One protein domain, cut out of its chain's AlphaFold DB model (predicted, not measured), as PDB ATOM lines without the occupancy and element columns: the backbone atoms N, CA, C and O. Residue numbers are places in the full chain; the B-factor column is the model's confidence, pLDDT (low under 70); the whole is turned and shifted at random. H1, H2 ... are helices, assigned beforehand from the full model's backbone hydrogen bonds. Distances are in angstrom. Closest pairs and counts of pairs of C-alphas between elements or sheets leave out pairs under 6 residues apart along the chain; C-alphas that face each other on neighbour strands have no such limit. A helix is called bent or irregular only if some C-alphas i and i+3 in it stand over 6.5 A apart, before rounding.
ATOM      1  N   GLU A  10     262.909 180.635 265.461       92.81
ATOM      2  CA  GLU A  10     261.486 180.371 265.648       92.81
ATOM      3  C   GLU A  10     260.631 181.440 264.973       92.81
ATOM      4  O   GLU A  10     259.663 181.103 264.283       92.81
ATOM      5  N   TRP A  11     260.995 182.717 265.129       94.00
ATOM      6  CA  TRP A  11     260.308 183.816 264.457       94.00
ATOM      7  C   TRP A  11     260.422 183.674 262.938       94.00
ATOM      8  O   TRP A  11     259.405 183.734 262.246       94.00
ATOM      9  N   ARG A  12     261.626 183.381 262.415       93.19
ATOM     10  CA  ARG A  12     261.845 183.171 260.967       93.19
ATOM     11  C   ARG A  12     260.976 182.045 260.435       93.19
ATOM     12  O   ARG A  12     260.303 182.219 259.426       93.19
ATOM     13  N   ARG A  13     260.964 180.904 261.129       94.69
ATOM     14  CA  ARG A  13     260.192 179.727 260.724       94.69
ATOM     15  C   ARG A  13     258.696 180.032 260.691       94.69
ATOM     16  O   ARG A  13     258.034 179.685 259.722       94.69
ATOM     17  N   ARG A  14     258.167 180.706 261.719       95.38
ATOM     18  CA  ARG A  14     256.747 181.101 261.776       95.38
ATOM     19  C   ARG A  14     256.381 182.049 260.638       95.38
ATOM     20  O   ARG A  14     255.380 181.821 259.970       95.38
ATOM     21  N   MET A  15     257.195 183.075 260.397       96.06
ATOM     22  CA  MET A  15     256.944 184.029 259.315       96.06
ATOM     23  C   MET A  15     257.046 183.375 257.933       96.06
ATOM     24  O   MET A  15     256.218 183.658 257.075       96.06
ATOM     25  N   LEU A  16     258.002 182.462 257.733       95.75
ATOM     26  CA  LEU A  16     258.141 181.713 256.485       95.75
ATOM     27  C   LEU A  16     256.928 180.812 256.227       95.75
ATOM     28  O   LEU A  16     256.412 180.807 255.117       95.75
ATOM     29  N   ILE A  17     256.439 180.092 257.244       97.62
ATOM     30  CA  ILE A  17     255.230 179.264 257.116       97.62
ATOM     31  C   ILE A  17     254.022 180.131 256.744       97.62
ATOM     32  O   ILE A  17     253.289 179.781 255.824       97.62
ATOM     33  N   LEU A  18     253.837 181.276 257.409       97.38
ATOM     34  CA  LEU A  18     252.746 182.203 257.087       97.38
ATOM     35  C   LEU A  18     252.859 182.745 255.659       97.38
ATOM     36  O   LEU A  18     251.863 182.783 254.944       97.38
ATOM     37  N   PHE A  19     254.066 183.120 255.226       97.88
ATOM     38  CA  PHE A  19     254.311 183.557 253.854       97.88
ATOM     39  C   PHE A  19     253.940 182.465 252.847       97.88
ATOM     40  O   PHE A  19     253.165 182.731 251.932       97.88
ATOM     41  N   LEU A  20     254.433 181.238 253.039       98.12
ATOM     42  CA  LEU A  20     254.142 180.109 252.151       98.12
ATOM     43  C   LEU A  20     252.648 179.780 252.112       98.12
ATOM     44  O   LEU A  20     252.129 179.449 251.052       98.12
ATOM     45  N   MET A  21     251.950 179.916 253.240       98.31
ATOM     46  CA  MET A  21     250.504 179.724 253.314       98.31
ATOM     47  C   MET A  21     249.758 180.756 252.457       98.31
ATOM     48  O   MET A  21     248.976 180.368 251.593       98.31
ATOM     49  N   PHE A  22     250.018 182.057 252.635       97.88
ATOM     50  CA  PHE A  22     249.358 183.096 251.830       97.88
ATOM     51  C   PHE A  22     249.738 183.012 250.352       97.88
ATOM     52  O   PHE A  22     248.878 183.154 249.488       97.88
ATOM     53  N   PHE A  23     251.010 182.740 250.063       98.44
ATOM     54  CA  PHE A  23     251.492 182.555 248.701       98.44
ATOM     55  C   PHE A  23     250.806 181.365 248.025       98.44
ATOM     56  O   PHE A  23     250.324 181.497 246.904       98.44
ATOM     57  N   GLY A  24     250.712 180.224 248.716       98.31
ATOM     58  CA  GLY A  24     250.050 179.022 248.214       98.31
ATOM     59  C   GLY A  24     248.564 179.240 247.947       98.31
ATOM     60  O   GLY A  24     248.081 178.862 246.885       98.31
ATOM     61  N   VAL A  25     247.854 179.915 248.858       98.19
ATOM     62  CA  VAL A  25     246.447 180.287 248.648       98.19
ATOM     63  C   VAL A  25     246.308 181.204 247.431       98.19
ATOM     64  O   VAL A  25     245.533 180.898 246.534       98.19
ATOM     65  N   GLY A  26     247.092 182.282 247.342       98.25
ATOM     66  CA  GLY A  26     247.050 183.185 246.186       98.25
ATOM     67  C   GLY A  26     247.346 182.466 244.866       98.25
ATOM     68  O   GLY A  26     246.636 182.664 243.885       98.25
ATOM     69  N   ALA A  27     248.350 181.585 244.852       98.31
ATOM     70  CA  ALA A  27     248.702 180.785 243.682       98.31
ATOM     71  C   ALA A  27     247.579 179.822 243.277       98.31
ATOM     72  O   ALA A  27     247.319 179.671 242.087       98.31
ATOM     73  N   TRP A  28     246.891 179.210 244.244       98.25
ATOM     74  CA  TRP A  28     245.749 178.340 243.974       98.25
ATOM     75  C   TRP A  28     244.590 179.112 243.332       98.25
ATOM     76  O   TRP A  28     244.136 178.719 242.262       98.25
ATOM     77  N   PHE A  29     244.182 180.251 243.898       98.00
ATOM     78  CA  PHE A  29     243.136 181.100 243.306       98.00
ATOM     79  C   PHE A  29     243.497 181.571 241.885       98.00
ATOM     80  O   PHE A  29     242.649 181.607 240.996       98.00
ATOM     81  N   LEU A  30     244.771 181.895 241.637       98.19
ATOM     82  CA  LEU A  30     245.243 182.248 240.296       98.19
ATOM     83  C   LEU A  30     245.210 181.048 239.338       98.19
ATOM     84  O   LEU A  30     244.787 181.203 238.195       98.19
ATOM     85  N   ALA A  31     245.622 179.858 239.782       97.88
ATOM     86  CA  ALA A  31     245.531 178.642 238.976       97.88
ATOM     87  C   ALA A  31     244.073 178.326 238.610       97.88
ATOM     88  O   ALA A  31     243.781 177.998 237.459       97.88
ATOM     89  N   ASP A  32     243.151 178.514 239.552       96.00
ATOM     90  CA  ASP A  32     241.720 178.369 239.308       96.00
ATOM     91  C   ASP A  32     241.209 179.408 238.303       96.00
ATOM     92  O   ASP A  32     240.610 179.033 237.295       96.00
ATOM     93  N   GLY A  33     241.530 180.689 238.489       96.50
ATOM     94  CA  GLY A  33     241.071 181.768 237.609       96.50
ATOM     95  C   GLY A  33     241.683 181.786 236.198       96.50
ATOM     96  O   GLY A  33     241.066 182.315 235.270       96.50
ATOM     97  N   TYR A  34     242.891 181.248 235.998       97.38
ATOM     98  CA  TYR A  34     243.577 181.281 234.696       97.38
ATOM     99  C   TYR A  34     243.620 179.940 233.966       97.38
ATOM    100  O   TYR A  34     243.756 179.942 232.744       97.38
ATOM    101  N   VAL A  35     243.511 178.816 234.676       96.19
ATOM    102  CA  VAL A  35     243.688 177.483 234.084       96.19
ATOM    103  C   VAL A  35     242.481 176.595 234.352       96.19
ATOM    104  O   VAL A  35     241.821 176.176 233.405       96.19
ATOM    105  N   ASN A  36     242.163 176.311 235.617       94.62
ATOM    106  CA  ASN A  36     241.199 175.252 235.925       94.62
ATOM    107  C   ASN A  36     239.769 175.644 235.542       94.62
ATOM    108  O   ASN A  36     239.112 174.896 234.824       94.62
ATOM    109  N   TRP A  37     239.292 176.814 235.973       94.81
ATOM    110  CA  TRP A  37     237.907 177.223 235.736       94.81
ATOM    111  C   TRP A  37     237.634 177.601 234.277       94.81
ATOM    112  O   TRP A  37     236.590 177.198 233.781       94.81
ATOM    113  N   PRO A  38     238.546 178.271 233.540       94.81
ATOM    114  CA  PRO A  38     238.370 178.460 232.099       94.81
ATOM    115  C   PRO A  38     238.291 177.142 231.316       94.81
ATOM    116  O   PRO A  38     237.518 177.026 230.369       94.81
ATOM    117  N   ASN A  39     239.072 176.127 231.701       93.00
ATOM    118  CA  ASN A  39     238.980 174.805 231.078       93.00
ATOM    119  C   ASN A  39     237.693 174.072 231.481       93.00
ATOM    120  O   ASN A  39     237.124 173.345 230.673       93.00
ATOM    121  N   GLU A  40     237.227 174.256 232.718       91.50
ATOM    122  CA  GLU A  40     235.947 173.715 233.182       91.50
ATOM    123  C   GLU A  40     234.760 174.369 232.457       91.50
ATOM    124  O   GLU A  40     233.869 173.643 232.032       91.50
ATOM    125  N   ALA A  41     234.803 175.683 232.205       92.44
ATOM    126  CA  ALA A  41     233.795 176.416 231.431       92.44
ATOM    127  C   ALA A  41     233.629 175.847 230.013       92.44
ATOM    128  O   ALA A  41     232.526 175.507 229.613       92.44
ATOM    129  N   LYS A  42     234.738 175.619 229.295       92.31
ATOM    130  CA  LYS A  42     234.709 174.997 227.955       92.31
ATOM    131  C   LYS A  42     234.111 173.591 227.960       92.31
ATOM    132  O   LYS A  42     233.451 173.179 227.014       92.31
ATOM    133  N   ARG A  43     234.374 172.819 229.020       91.56
ATOM    134  CA  ARG A  43     233.775 171.486 229.181       91.56
ATOM    135  C   ARG A  43     232.279 171.596 229.452       91.56
ATOM    136  O   ARG A  43     231.533 170.761 228.959       91.56
ATOM    137  N   TYR A  44     231.866 172.602 230.219       90.94
ATOM    138  CA  TYR A  44     230.461 172.879 230.480       90.94
ATOM    139  C   TYR A  44     229.711 173.291 229.211       90.94
ATOM    140  O   TYR A  44     228.618 172.791 228.999       90.94
ATOM    141  N   GLU A  45     230.313 174.094 228.329       91.31
ATOM    142  CA  GLU A  45     229.732 174.426 227.016       91.31
ATOM    143  C   GLU A  45     229.423 173.153 226.207       91.31
ATOM    144  O   GLU A  45     228.271 172.921 225.849       91.31
ATOM    145  N   ALA A  46     230.402 172.256 226.034       90.94
ATOM    146  CA  ALA A  46     230.187 170.985 225.332       90.94
ATOM    147  C   ALA A  46     229.133 170.089 226.015       90.94
ATOM    148  O   ALA A  46     228.343 169.421 225.351       90.94
ATOM    149  N   PHE A  47     229.105 170.072 227.351       90.31
ATOM    150  CA  PHE A  47     228.081 169.353 228.108       90.31
ATOM    151  C   PHE A  47     226.682 169.953 227.891       90.31
ATOM    152  O   PHE A  47     225.725 169.211 227.683       90.31
ATOM    153  N   SER A  48     226.566 171.284 227.885       88.44
ATOM    154  CA  SER A  48     225.306 172.000 227.663       88.44
ATOM    155  C   SER A  48     224.759 171.793 226.248       88.44
ATOM    156  O   SER A  48     223.552 171.640 226.081       88.44
ATOM    157  N   GLU A  49     225.636 171.684 225.243       89.31
ATOM    158  CA  GLU A  49     225.253 171.327 223.872       89.31
ATOM    159  C   GLU A  49     224.645 169.918 223.817       89.31
ATOM    160  O   GLU A  49     223.532 169.754 223.323       89.31
ATOM    161  N   ILE A  50     225.309 168.918 224.415       88.56
ATOM    162  CA  ILE A  50     224.803 167.533 224.490       88.56
ATOM    163  C   ILE A  50     223.446 167.473 225.202       88.56
ATOM    164  O   ILE A  50     222.538 166.760 224.772       88.56
ATOM    165  N   ARG A  51     223.297 168.228 226.293       85.94
ATOM    166  CA  ARG A  51     222.044 168.312 227.047       85.94
ATOM    167  C   ARG A  51     220.915 168.905 226.204       85.94
ATOM    168  O   ARG A  51     219.816 168.356 226.170       85.94
ATOM    169  N   SER A  52     221.209 169.993 225.493       85.75
ATOM    170  CA  SER A  52     220.258 170.673 224.615       85.75
ATOM    171  C   SER A  52     219.821 169.789 223.441       85.75
ATOM    172  O   SER A  52     218.631 169.731 223.134       85.75
ATOM    173  N   GLU A  53     220.746 169.041 222.826       87.00
ATOM    174  CA  GLU A  53     220.446 168.093 221.740       87.00
ATOM    175  C   GLU A  53     219.494 166.969 222.170       87.00
ATOM    176  O   GLU A  53     218.666 166.515 221.377       87.00
ATOM    177  N   LEU A  54     219.578 166.542 223.433       85.38
ATOM    178  CA  LEU A  54     218.696 165.530 224.021       85.38
ATOM    179  C   LEU A  54     217.350 166.103 224.501       85.38
ATOM    180  O   LEU A  54     216.490 165.353 224.955       85.38
ATOM    181  N   GLY A  55     217.131 167.414 224.350       75.69
ATOM    182  CA  GLY A  55     215.864 168.068 224.671       75.69
ATOM    183  C   GLY A  55     215.605 168.246 226.168       75.69
ATOM    184  O   GLY A  55     214.460 168.484 226.555       75.69
ATOM    185  N   GLU A  56     216.636 168.147 227.010       71.62
ATOM    186  CA  GLU A  56     216.526 168.456 228.436       71.62
ATOM    187  C   GLU A  56     216.679 169.962 228.662       71.62
ATOM    188  O   GLU A  56     217.679 170.563 228.269       71.62
ATOM    189  N   SER A  57     215.655 170.593 229.251       57.22
ATOM    190  CA  SER A  57     215.657 172.030 229.529       57.22
ATOM    191  C   SER A  57     216.521 172.376 230.747       57.22
ATOM    192  O   SER A  57     216.617 171.614 231.709       57.22
ATOM    193  N   ASP A  58     217.085 173.586 230.739       58.41
ATOM    194  CA  ASP A  58     217.895 174.157 231.830       58.41
ATOM    195  C   ASP A  58     217.121 174.402 233.145       58.41
ATOM    196  O   ASP A  58     217.693 174.886 234.119       58.41
ATOM    197  N   GLU A  59     215.827 174.070 233.216       50.69
ATOM    198  CA  GLU A  59     214.953 174.389 234.358       50.69
ATOM    199  C   GLU A  59     215.234 173.558 235.622       50.69
ATOM    200  O   GLU A  59     214.685 173.845 236.689       50.69
ATOM    201  N   VAL A  60     216.101 172.545 235.552       49.00
ATOM    202  CA  VAL A  60     216.470 171.758 236.732       49.00
ATOM    203  C   VAL A  60     217.583 172.474 237.501       49.00
ATOM    204  O   VAL A  60     218.765 172.169 237.375       49.00
ATOM    205  N   GLU A  61     217.173 173.401 238.366       45.69
ATOM    206  CA  GLU A  61     218.007 174.170 239.310       45.69
ATOM    207  C   GLU A  61     218.824 173.273 240.284       45.69
ATOM    208  O   GLU A  61     219.715 173.742 240.991       45.69
ATOM    209  N   SER A  62     218.563 171.955 240.309       43.94
ATOM    210  CA  SER A  62     219.291 170.940 241.091       43.94
ATOM    211  C   SER A  62     220.299 170.091 240.289       43.94
ATOM    212  O   SER A  62     220.984 169.242 240.868       43.94
ATOM    213  N   ALA A  63     220.443 170.319 238.981       46.16
ATOM    214  CA  ALA A  63     221.230 169.495 238.058       46.16
ATOM    215  C   ALA A  63     222.696 169.952 237.913       46.16
ATOM    216  O   ALA A  63     223.225 170.171 236.832       46.16
ATOM    217  N   HIS A  64     223.389 170.125 239.036       50.84
ATOM    218  CA  HIS A  64     224.846 170.334 239.036       50.84
ATOM    219  C   HIS A  64     225.582 169.221 239.796       50.84
ATOM    220  O   HIS A  64     226.708 169.393 240.277       50.84
ATOM    221  N   SER A  65     224.915 168.071 239.926       53.72
ATOM    222  CA  SER A  65     225.412 166.853 240.559       53.72
ATOM    223  C   SER A  65     225.102 165.650 239.669       53.72
ATOM    224  O   SER A  65     224.068 165.630 239.008       53.72
ATOM    225  N   GLU A  66     225.991 164.649 239.657       56.50
ATOM    226  CA  GLU A  66     225.858 163.421 238.846       56.50
ATOM    227  C   GLU A  66     224.530 162.680 239.073       56.50
ATOM    228  O   GLU A  66     224.087 161.926 238.218       56.50
ATOM    229  N   GLU A  67     223.868 162.916 240.203       57.25
ATOM    230  CA  GLU A  67     222.608 162.275 240.584       57.25
ATOM    231  C   GLU A  67     221.362 162.985 240.022       57.25
ATOM    232  O   GLU A  67     220.273 162.416 240.062       57.25
ATOM    233  N   GLY A  68     221.504 164.214 239.513       62.62
ATOM    234  CA  GLY A  68     220.394 165.028 239.004       62.62
ATOM    235  C   GLY A  68     220.168 164.951 237.493       62.62
ATOM    236  O   GLY A  68     219.126 165.405 237.030       62.62
ATOM    237  N   GLU A  69     221.117 164.394 236.736       72.50
ATOM    238  CA  GLU A  69     221.044 164.304 235.269       72.50
ATOM    239  C   GLU A  69     220.438 162.979 234.814       72.50
ATOM    240  O   GLU A  69     220.654 161.941 235.452       72.50
ATOM    241  N   SER A  70     219.735 162.971 233.678       79.56
ATOM    242  CA  SER A  70     219.193 161.722 233.143       79.56
ATOM    243  C   SER A  70     220.291 160.732 232.750       79.56
ATOM    244  O   SER A  70     221.422 161.087 232.403       79.56
ATOM    245  N   ALA A  71     219.937 159.447 232.753       82.81
ATOM    246  CA  ALA A  71     220.841 158.389 232.316       82.81
ATOM    247  C   ALA A  71     221.294 158.564 230.851       82.81
ATOM    248  O   ALA A  71     222.384 158.113 230.492       82.81
ATOM    249  N   GLU A  72     220.480 159.215 230.013       84.75
ATOM    250  CA  GLU A  72     220.789 159.462 228.602       84.75
ATOM    251  C   GLU A  72     221.864 160.543 228.450       84.75
ATOM    252  O   GLU A  72     222.866 160.308 227.768       84.75
ATOM    253  N   VAL A  73     221.734 161.662 229.174       85.38
ATOM    254  CA  VAL A  73     222.738 162.739 229.216       85.38
ATOM    255  C   VAL A  73     224.062 162.232 229.789       85.38
ATOM    256  O   VAL A  73     225.125 162.482 229.217       85.38
ATOM    257  N   GLN A  74     224.022 161.444 230.867       85.88
ATOM    258  CA  GLN A  74     225.231 160.856 231.457       85.88
ATOM    259  C   GLN A  74     225.957 159.910 230.492       85.88
ATOM    260  O   GLN A  74     227.187 159.926 230.406       85.88
ATOM    261  N   LEU A  75     225.215 159.078 229.754       89.25
ATOM    262  CA  LEU A  75     225.798 158.153 228.785       89.25
ATOM    263  C   LEU A  75     226.395 158.895 227.583       89.25
ATOM    264  O   LEU A  75     227.480 158.527 227.123       89.25
ATOM    265  N   ALA A  76     225.709 159.925 227.084       89.94
ATOM    266  CA  ALA A  76     226.188 160.758 225.986       89.94
ATOM    267  C   ALA A  76     227.462 161.522 226.380       89.94
ATOM    268  O   ALA A  76     228.463 161.454 225.663       89.94
ATOM    269  N   TRP A  77     227.473 162.139 227.565       91.69
ATOM    270  CA  TRP A  77     228.662 162.786 228.114       91.69
ATOM    271  C   TRP A  77     229.822 161.804 228.271       91.69
ATOM    272  O   TRP A  77     230.937 162.078 227.829       91.69
ATOM    273  N   LYS A  78     229.568 160.611 228.820       92.25
ATOM    274  CA  LYS A  78     230.601 159.585 228.973       92.25
ATOM    275  C   LYS A  78     231.247 159.224 227.635       92.25
ATOM    276  O   LYS A  78     232.472 159.247 227.546       92.25
ATOM    277  N   ARG A  79     230.448 158.962 226.593       92.88
ATOM    278  CA  ARG A  79     230.957 158.674 225.238       92.88
ATOM    279  C   ARG A  79     231.802 159.824 224.696       92.88
ATOM    280  O   ARG A  79     232.924 159.591 224.259       92.88
ATOM    281  N   TYR A  80     231.305 161.055 224.811       91.94
ATOM    282  CA  TYR A  80     232.044 162.248 224.405       91.94
ATOM    283  C   TYR A  80     233.406 162.344 225.112       91.94
ATOM    284  O   TYR A  80     234.437 162.558 224.476       91.94
ATOM    285  N   THR A  81     233.443 162.133 226.432       92.69
ATOM    286  CA  THR A  81     234.700 162.216 227.191       92.69
ATOM    287  C   THR A  81     235.683 161.090 226.868       92.69
ATOM    288  O   THR A  81     236.888 161.343 226.846       92.69
ATOM    289  N   GLU A  82     235.195 159.882 226.567       92.69
ATOM    290  CA  GLU A  82     236.011 158.743 226.124       92.69
ATOM    291  C   GLU A  82     236.648 159.005 224.752       92.69
ATOM    292  O   GLU A  82     237.841 158.756 224.577       92.69
ATOM    293  N   GLU A  83     235.895 159.573 223.807       93.25
ATOM    294  CA  GLU A  83     236.395 159.946 222.476       93.25
ATOM    295  C   GLU A  83     237.440 161.067 222.536       93.25
ATOM    296  O   GLU A  83     238.446 161.027 221.826       93.25
ATOM    297  N   GLN A  84     237.229 162.056 223.409       90.00
ATOM    298  CA  GLN A  84     238.134 163.196 223.581       90.00
ATOM    299  C   GLN A  84     239.304 162.912 224.541       90.00
ATOM    300  O   GLN A  84     240.197 163.746 224.693       90.00
ATOM    301  N   GLY A  85     239.316 161.757 225.217       91.38
ATOM    302  CA  GLY A  85     240.342 161.402 226.200       91.38
ATOM    303  C   GLY A  85     240.393 162.340 227.415       91.38
ATOM    304  O   GLY A  85     241.461 162.540 227.998       91.38
ATOM    305  N   ILE A  86     239.260 162.940 227.790       89.25
ATOM    306  CA  ILE A  86     239.145 163.876 228.920       89.25
ATOM    307  C   ILE A  86     238.430 163.227 230.112       89.25
ATOM    308  O   ILE A  86     237.882 162.133 230.031       89.25
ATOM    309  N   SER A  87     238.439 163.903 231.262       88.44
ATOM    310  CA  SER A  87     237.759 163.406 232.464       88.44
ATOM    311  C   SER A  87     236.244 163.286 232.254       88.44
ATOM    312  O   SER A  87     235.612 164.246 231.811       88.44
ATOM    313  N   ASN A  88     235.672 162.152 232.673       87.75
ATOM    314  CA  ASN A  88     234.225 161.885 232.670       87.75
ATOM    315  C   ASN A  88     233.458 162.657 233.765       87.75
ATOM    316  O   ASN A  88     232.236 162.694 233.771       87.75
ATOM    317  N   LYS A  89     234.150 163.312 234.705       88.62
ATOM    318  CA  LYS A  89     233.473 164.086 235.755       88.62
ATOM    319  C   LYS A  89     232.616 165.192 235.133       88.62
ATOM    320  O   LYS A  89     233.171 166.006 234.385       88.62
ATOM    321  N   ILE A  90     231.333 165.261 235.485       86.81
ATOM    322  CA  ILE A  90     230.422 166.296 234.976       86.81
ATOM    323  C   ILE A  90     230.980 167.690 235.328       86.81
ATOM    324  O   ILE A  90     231.328 167.936 236.493       86.81
ATOM    325  N   PRO A  91     231.172 168.574 234.331       88.19
ATOM    326  CA  PRO A  91     231.707 169.911 234.549       88.19
ATOM    327  C   PRO A  91     230.668 170.797 235.238       88.19
ATOM    328  O   PRO A  91     229.471 170.668 235.008       88.19
ATOM    329  N   LYS A  92     231.133 171.715 236.086       87.00
ATOM    330  CA  LYS A  92     230.267 172.737 236.684       87.00
ATOM    331  C   LYS A  92     230.204 173.969 235.798       87.00
ATOM    332  O   LYS A  92     231.208 174.322 235.180       87.00
ATOM    333  N   GLU A  93     229.075 174.669 235.832       87.31
ATOM    334  CA  GLU A  93     228.979 175.980 235.205       87.31
ATOM    335  C   GLU A  93     229.965 176.956 235.858       87.31
ATOM    336  O   GLU A  93     230.040 177.081 237.088       87.31
ATOM    337  N   ARG A  94     230.741 177.648 235.022       89.12
ATOM    338  CA  ARG A  94     231.686 178.686 235.435       89.12
ATOM    339  C   ARG A  94     231.437 179.930 234.607       89.12
ATOM    340  O   ARG A  94     231.868 180.013 233.462       89.12
ATOM    341  N   THR A  95     230.772 180.908 235.206       92.56
ATOM    342  CA  THR A  95     230.544 182.195 234.551       92.56
ATOM    343  C   THR A  95     231.840 183.004 234.465       92.56
ATOM    344  O   THR A  95     232.728 182.897 235.321       92.56
ATOM    345  N   GLU A  96     231.936 183.873 233.458       92.69
ATOM    346  CA  GLU A  96     233.061 184.807 233.307       92.69
ATOM    347  C   GLU A  96     233.250 185.698 234.542       92.69
ATOM    348  O   GLU A  96     234.379 186.017 234.928       92.69
ATOM    349  N   ASP A  97     232.155 186.060 235.211       94.69
ATOM    350  CA  ASP A  97     232.191 186.834 236.450       94.69
ATOM    351  C   ASP A  97     232.846 186.049 237.593       94.69
ATOM    352  O   ASP A  97     233.719 186.586 238.278       94.69
ATOM    353  N   ALA A  98     232.504 184.765 237.749       92.75
ATOM    354  CA  ALA A  98     233.097 183.896 238.760       92.75
ATOM    355  C   ALA A  98     234.597 183.655 238.491       92.75
ATOM    356  O   ALA A  98     235.421 183.678 239.409       92.75
ATOM    357  N   ILE A  99     234.987 183.495 237.223       95.31
ATOM    358  CA  ILE A  99     236.395 183.382 236.810       95.31
ATOM    359  C   ILE A  99     237.154 184.685 237.101       95.31
ATOM    360  O   ILE A  99     238.269 184.662 237.636       95.31
ATOM    361  N   ARG A 100     236.566 185.841 236.770       97.06
ATOM    362  CA  ARG A 100     237.152 187.157 237.054       97.06
ATOM    363  C   ARG A 100     237.347 187.360 238.553       97.06
ATOM    364  O   ARG A 100     238.395 187.864 238.957       97.06
ATOM    365  N   GLU A 101     236.389 186.939 239.370       96.50
ATOM    366  CA  GLU A 101     236.489 187.002 240.827       96.50
ATOM    367  C   GLU A 101     237.678 186.188 241.357       96.50
ATOM    368  O   GLU A 101     238.484 186.724 242.119       96.50
ATOM    369  N   GLN A 102     237.879 184.950 240.882       97.00
ATOM    370  CA  GLN A 102     239.048 184.133 241.248       97.00
ATOM    371  C   GLN A 102     240.371 184.841 240.928       97.00
ATOM    372  O   GLN A 102     241.283 184.871 241.757       97.00
ATOM    373  N   ARG A 103     240.469 185.475 239.750       98.00
ATOM    374  CA  ARG A 103     241.661 186.243 239.347       98.00
ATOM    375  C   ARG A 103     241.904 187.438 240.267       98.00
ATOM    376  O   ARG A 103     243.050 187.687 240.641       98.00
ATOM    377  N   ILE A 104     240.850 188.164 240.643       98.19
ATOM    378  CA  ILE A 104     240.948 189.319 241.545       98.19
ATOM    379  C   ILE A 104     241.382 188.866 242.940       98.19
ATOM    380  O   ILE A 104     242.356 189.398 243.470       98.19
ATOM    381  N   ILE A 105     240.712 187.864 243.517       97.75
ATOM    382  CA  ILE A 105     241.046 187.328 244.844       97.75
ATOM    383  C   ILE A 105     242.484 186.808 244.847       97.75
ATOM    384  O   ILE A 105     243.286 187.214 245.689       97.75
ATOM    385  N   GLY A 106     242.837 185.969 243.872       98.25
ATOM    386  CA  GLY A 106     244.184 185.431 243.727       98.25
ATOM    387  C   GLY A 106     245.234 186.528 243.578       98.25
ATOM    388  O   GLY A 106     246.258 186.491 244.258       98.25
ATOM    389  N   GLY A 107     244.958 187.549 242.764       98.25
ATOM    390  CA  GLY A 107     245.845 188.694 242.562       98.25
ATOM    391  C   GLY A 107     246.063 189.515 243.834       98.25
ATOM    392  O   GLY A 107     247.206 189.819 244.180       98.25
ATOM    393  N   VAL A 108     244.993 189.829 244.570       98.50
ATOM    394  CA  VAL A 108     245.065 190.585 245.833       98.50
ATOM    395  C   VAL A 108     245.830 189.798 246.899       98.50
ATOM    396  O   VAL A 108     246.736 190.343 247.534       98.50
ATOM    397  N   VAL A 109     245.513 188.511 247.075       98.44
ATOM    398  CA  VAL A 109     246.192 187.648 248.053       98.44
ATOM    399  C   VAL A 109     247.665 187.462 247.687       98.44
ATOM    400  O   VAL A 109     248.525 187.539 248.565       98.44
ATOM    401  N   MET A 110     247.983 187.286 246.403       98.44
ATOM    402  CA  MET A 110     249.362 187.171 245.925       98.44
ATOM    403  C   MET A 110     250.156 188.461 246.165       98.44
ATOM    404  O   MET A 110     251.261 188.412 246.705       98.44
ATOM    405  N   ALA A 111     249.589 189.623 245.832       98.50
ATOM    406  CA  ALA A 111     250.229 190.911 246.089       98.50
ATOM    407  C   ALA A 111     250.510 191.104 247.587       98.50
ATOM    408  O   ALA A 111     251.625 191.467 247.971       98.50
ATOM    409  N   PHE A 112     249.536 190.786 248.446       98.44
ATOM    410  CA  PHE A 112     249.721 190.807 249.895       98.44
ATOM    411  C   PHE A 112     250.835 189.853 250.352       98.44
ATOM    412  O   PHE A 112     251.701 190.261 251.127       98.44
ATOM    413  N   ALA A 113     250.858 188.613 249.854       98.44
ATOM    414  CA  ALA A 113     251.878 187.628 250.206       98.44
ATOM    415  C   ALA A 113     253.289 188.116 249.838       98.44
ATOM    416  O   ALA A 113     254.206 188.013 250.653       98.44
ATOM    417  N   LEU A 114     253.463 188.704 248.652       98.25
ATOM    418  CA  LEU A 114     254.746 189.252 248.201       98.25
ATOM    419  C   LEU A 114     255.192 190.455 249.042       98.25
ATOM    420  O   LEU A 114     256.351 190.512 249.457       98.25
ATOM    421  N   LEU A 115     254.279 191.380 249.355       98.38
ATOM    422  CA  LEU A 115     254.563 192.511 250.244       98.38
ATOM    423  C   LEU A 115     254.950 192.036 251.650       98.38
ATOM    424  O   LEU A 115     255.929 192.517 252.225       98.38
ATOM    425  N   PHE A 116     254.223 191.054 252.187       98.00
ATOM    426  CA  PHE A 116     254.530 190.431 253.470       98.00
ATOM    427  C   PHE A 116     255.902 189.746 253.451       98.00
ATOM    428  O   PHE A 116     256.710 189.975 254.349       98.00
ATOM    429  N   GLY A 117     256.215 188.971 252.410       97.56
ATOM    430  CA  GLY A 117     257.524 188.337 252.229       97.56
ATOM    431  C   GLY A 117     258.664 189.357 252.161       97.56
ATOM    432  O   GLY A 117     259.671 189.211 252.857       97.56
ATOM    433  N   GLY A 118     258.478 190.446 251.409       97.12
ATOM    434  CA  GLY A 118     259.423 191.565 251.362       97.12
ATOM    435  C   GLY A 118     259.635 192.214 252.733       97.12
ATOM    436  O   GLY A 118     260.774 192.454 253.144       97.12
ATOM    437  N   TRP A 119     258.557 192.424 253.493       96.50
ATOM    438  CA  TRP A 119     258.629 192.929 254.865       96.50
ATOM    439  C   TRP A 119     259.365 191.964 255.808       96.50
ATOM    440  O   TRP A 119     260.175 192.409 256.626       96.50
ATOM    441  N   VAL A 120     259.152 190.650 255.686       95.00
ATOM    442  CA  VAL A 120     259.881 189.631 256.461       95.00
ATOM    443  C   VAL A 120     261.376 189.703 256.147       95.00
ATOM    444  O   VAL A 120     262.177 189.843 257.074       95.00
ATOM    445  N   ILE A 121     261.756 189.706 254.862       94.06
ATOM    446  CA  ILE A 121     263.151 189.847 254.398       94.06
ATOM    447  C   ILE A 121     263.793 191.118 254.959       94.06
ATOM    448  O   ILE A 121     264.922 191.078 255.450       94.06
ATOM    449  N   TRP A 122     263.071 192.240 254.949       93.38
ATOM    450  CA  TRP A 122     263.548 193.482 255.550       93.38
ATOM    451  C   TRP A 122     263.802 193.331 257.056       93.38
ATOM    452  O   TRP A 122     264.856 193.724 257.559       93.38
ATOM    453  N   ASN A 123     262.868 192.711 257.784       92.44
ATOM    454  CA  ASN A 123     262.982 192.498 259.228       92.44
ATOM    455  C   ASN A 123     264.178 191.616 259.613       92.44
ATOM    456  O   ASN A 123     264.723 191.806 260.699       92.44
ATOM    457  N   HIS A 124     264.642 190.714 258.742       89.38
ATOM    458  CA  HIS A 124     265.837 189.897 259.003       89.38
ATOM    459  C   HIS A 124     267.126 190.706 259.190       89.38
ATOM    460  O   HIS A 124     268.081 190.188 259.771       89.38
TER     461      HIS A 124
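AT A GLANCE: This is residues 10 to 124 of the 205 residues of an uncharacterized protein of Puniceicoccus vermicola (UniProt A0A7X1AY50). A long, slender two-helix stalk, made by H1a and H3 side by side and running opposite ways, continues at one end into a small, looser head. H1b carries the line of the bent first helix on past the stalk into that head, where the shorter H2 packs slantwise on its residues 47 to 51 and a long loop, residues 54 to 70, joins the two. The printed part has 115 residues with three named helices, H1, H2 and H3 in that order, and no named strand; the class is all helix. The whole is a rod spanning 64 by 25 by 22 A, only just extended, close to loose, with a radius of gyration of the C-alphas of 20.2 A.

IN THESE COORDINATES: Find C-alpha 10 at (261.486, 180.371, 265.648); here H1, residues 10 to 53, begins. By its hydrogen bonds it was assigned as one helix, but it is bent: C-alphas 34 and 37 are 7.0 A apart. Its arm H1a, residues 10 to 34, is 35.8 A long, and its arm H1b, residues 37 to 53, is 24.2 A long; residues 35 and 36 belong to neither. Go on to C-alpha 71 at (220.841, 158.389, 232.316), where H2, residues 71 to 84, begins; it is 20.0 A long. Last comes H3, residues 96 to 123, 40.3 A long, ending with C-alpha 123 at (262.982, 192.498, 259.228).

HOW THE PARTS SIT: Look first at the bend, where H1a and H1b run the same way at a shallow tilt of 32 degrees, only just short of steep. H1a touches H3, and their closest C-alphas, those of Gly 26 and Gly 106, are 4.4 A apart. These two run opposite ways at a shallow tilt of 22 degrees. H1b and H3 are close but not clearly touching, with the C-alphas of Trp 37 and Ile 99 closest at 6.4 A. H1b touches H2 with residues 47 to 51 alone, and H2 touches H1b with residues 73 to 77 alone; the closest C-alphas are those of Arg 51 and Val 73, 6.0 A apart. They run opposite ways at a steep tilt of 53 degrees. H2 is apart from H1a and from H3. In H1a, H1b, H2 and H3 every O i to N i+4 pair is within hydrogen-bond range.

THE WHOLE: The two C-alphas farthest apart are those of Gly 55 and His 124, at 64.4 A, while the first and last printed C-alphas, of Glu 10 and His 124, are 12.4 A apart. The printed part has no cut. Both links are long, with 17 residues from H1 to H2 and 11 from H2 to H3. The mean pLDDT of the printed part is 88.7; look for values under 70 at residues 57 to 68.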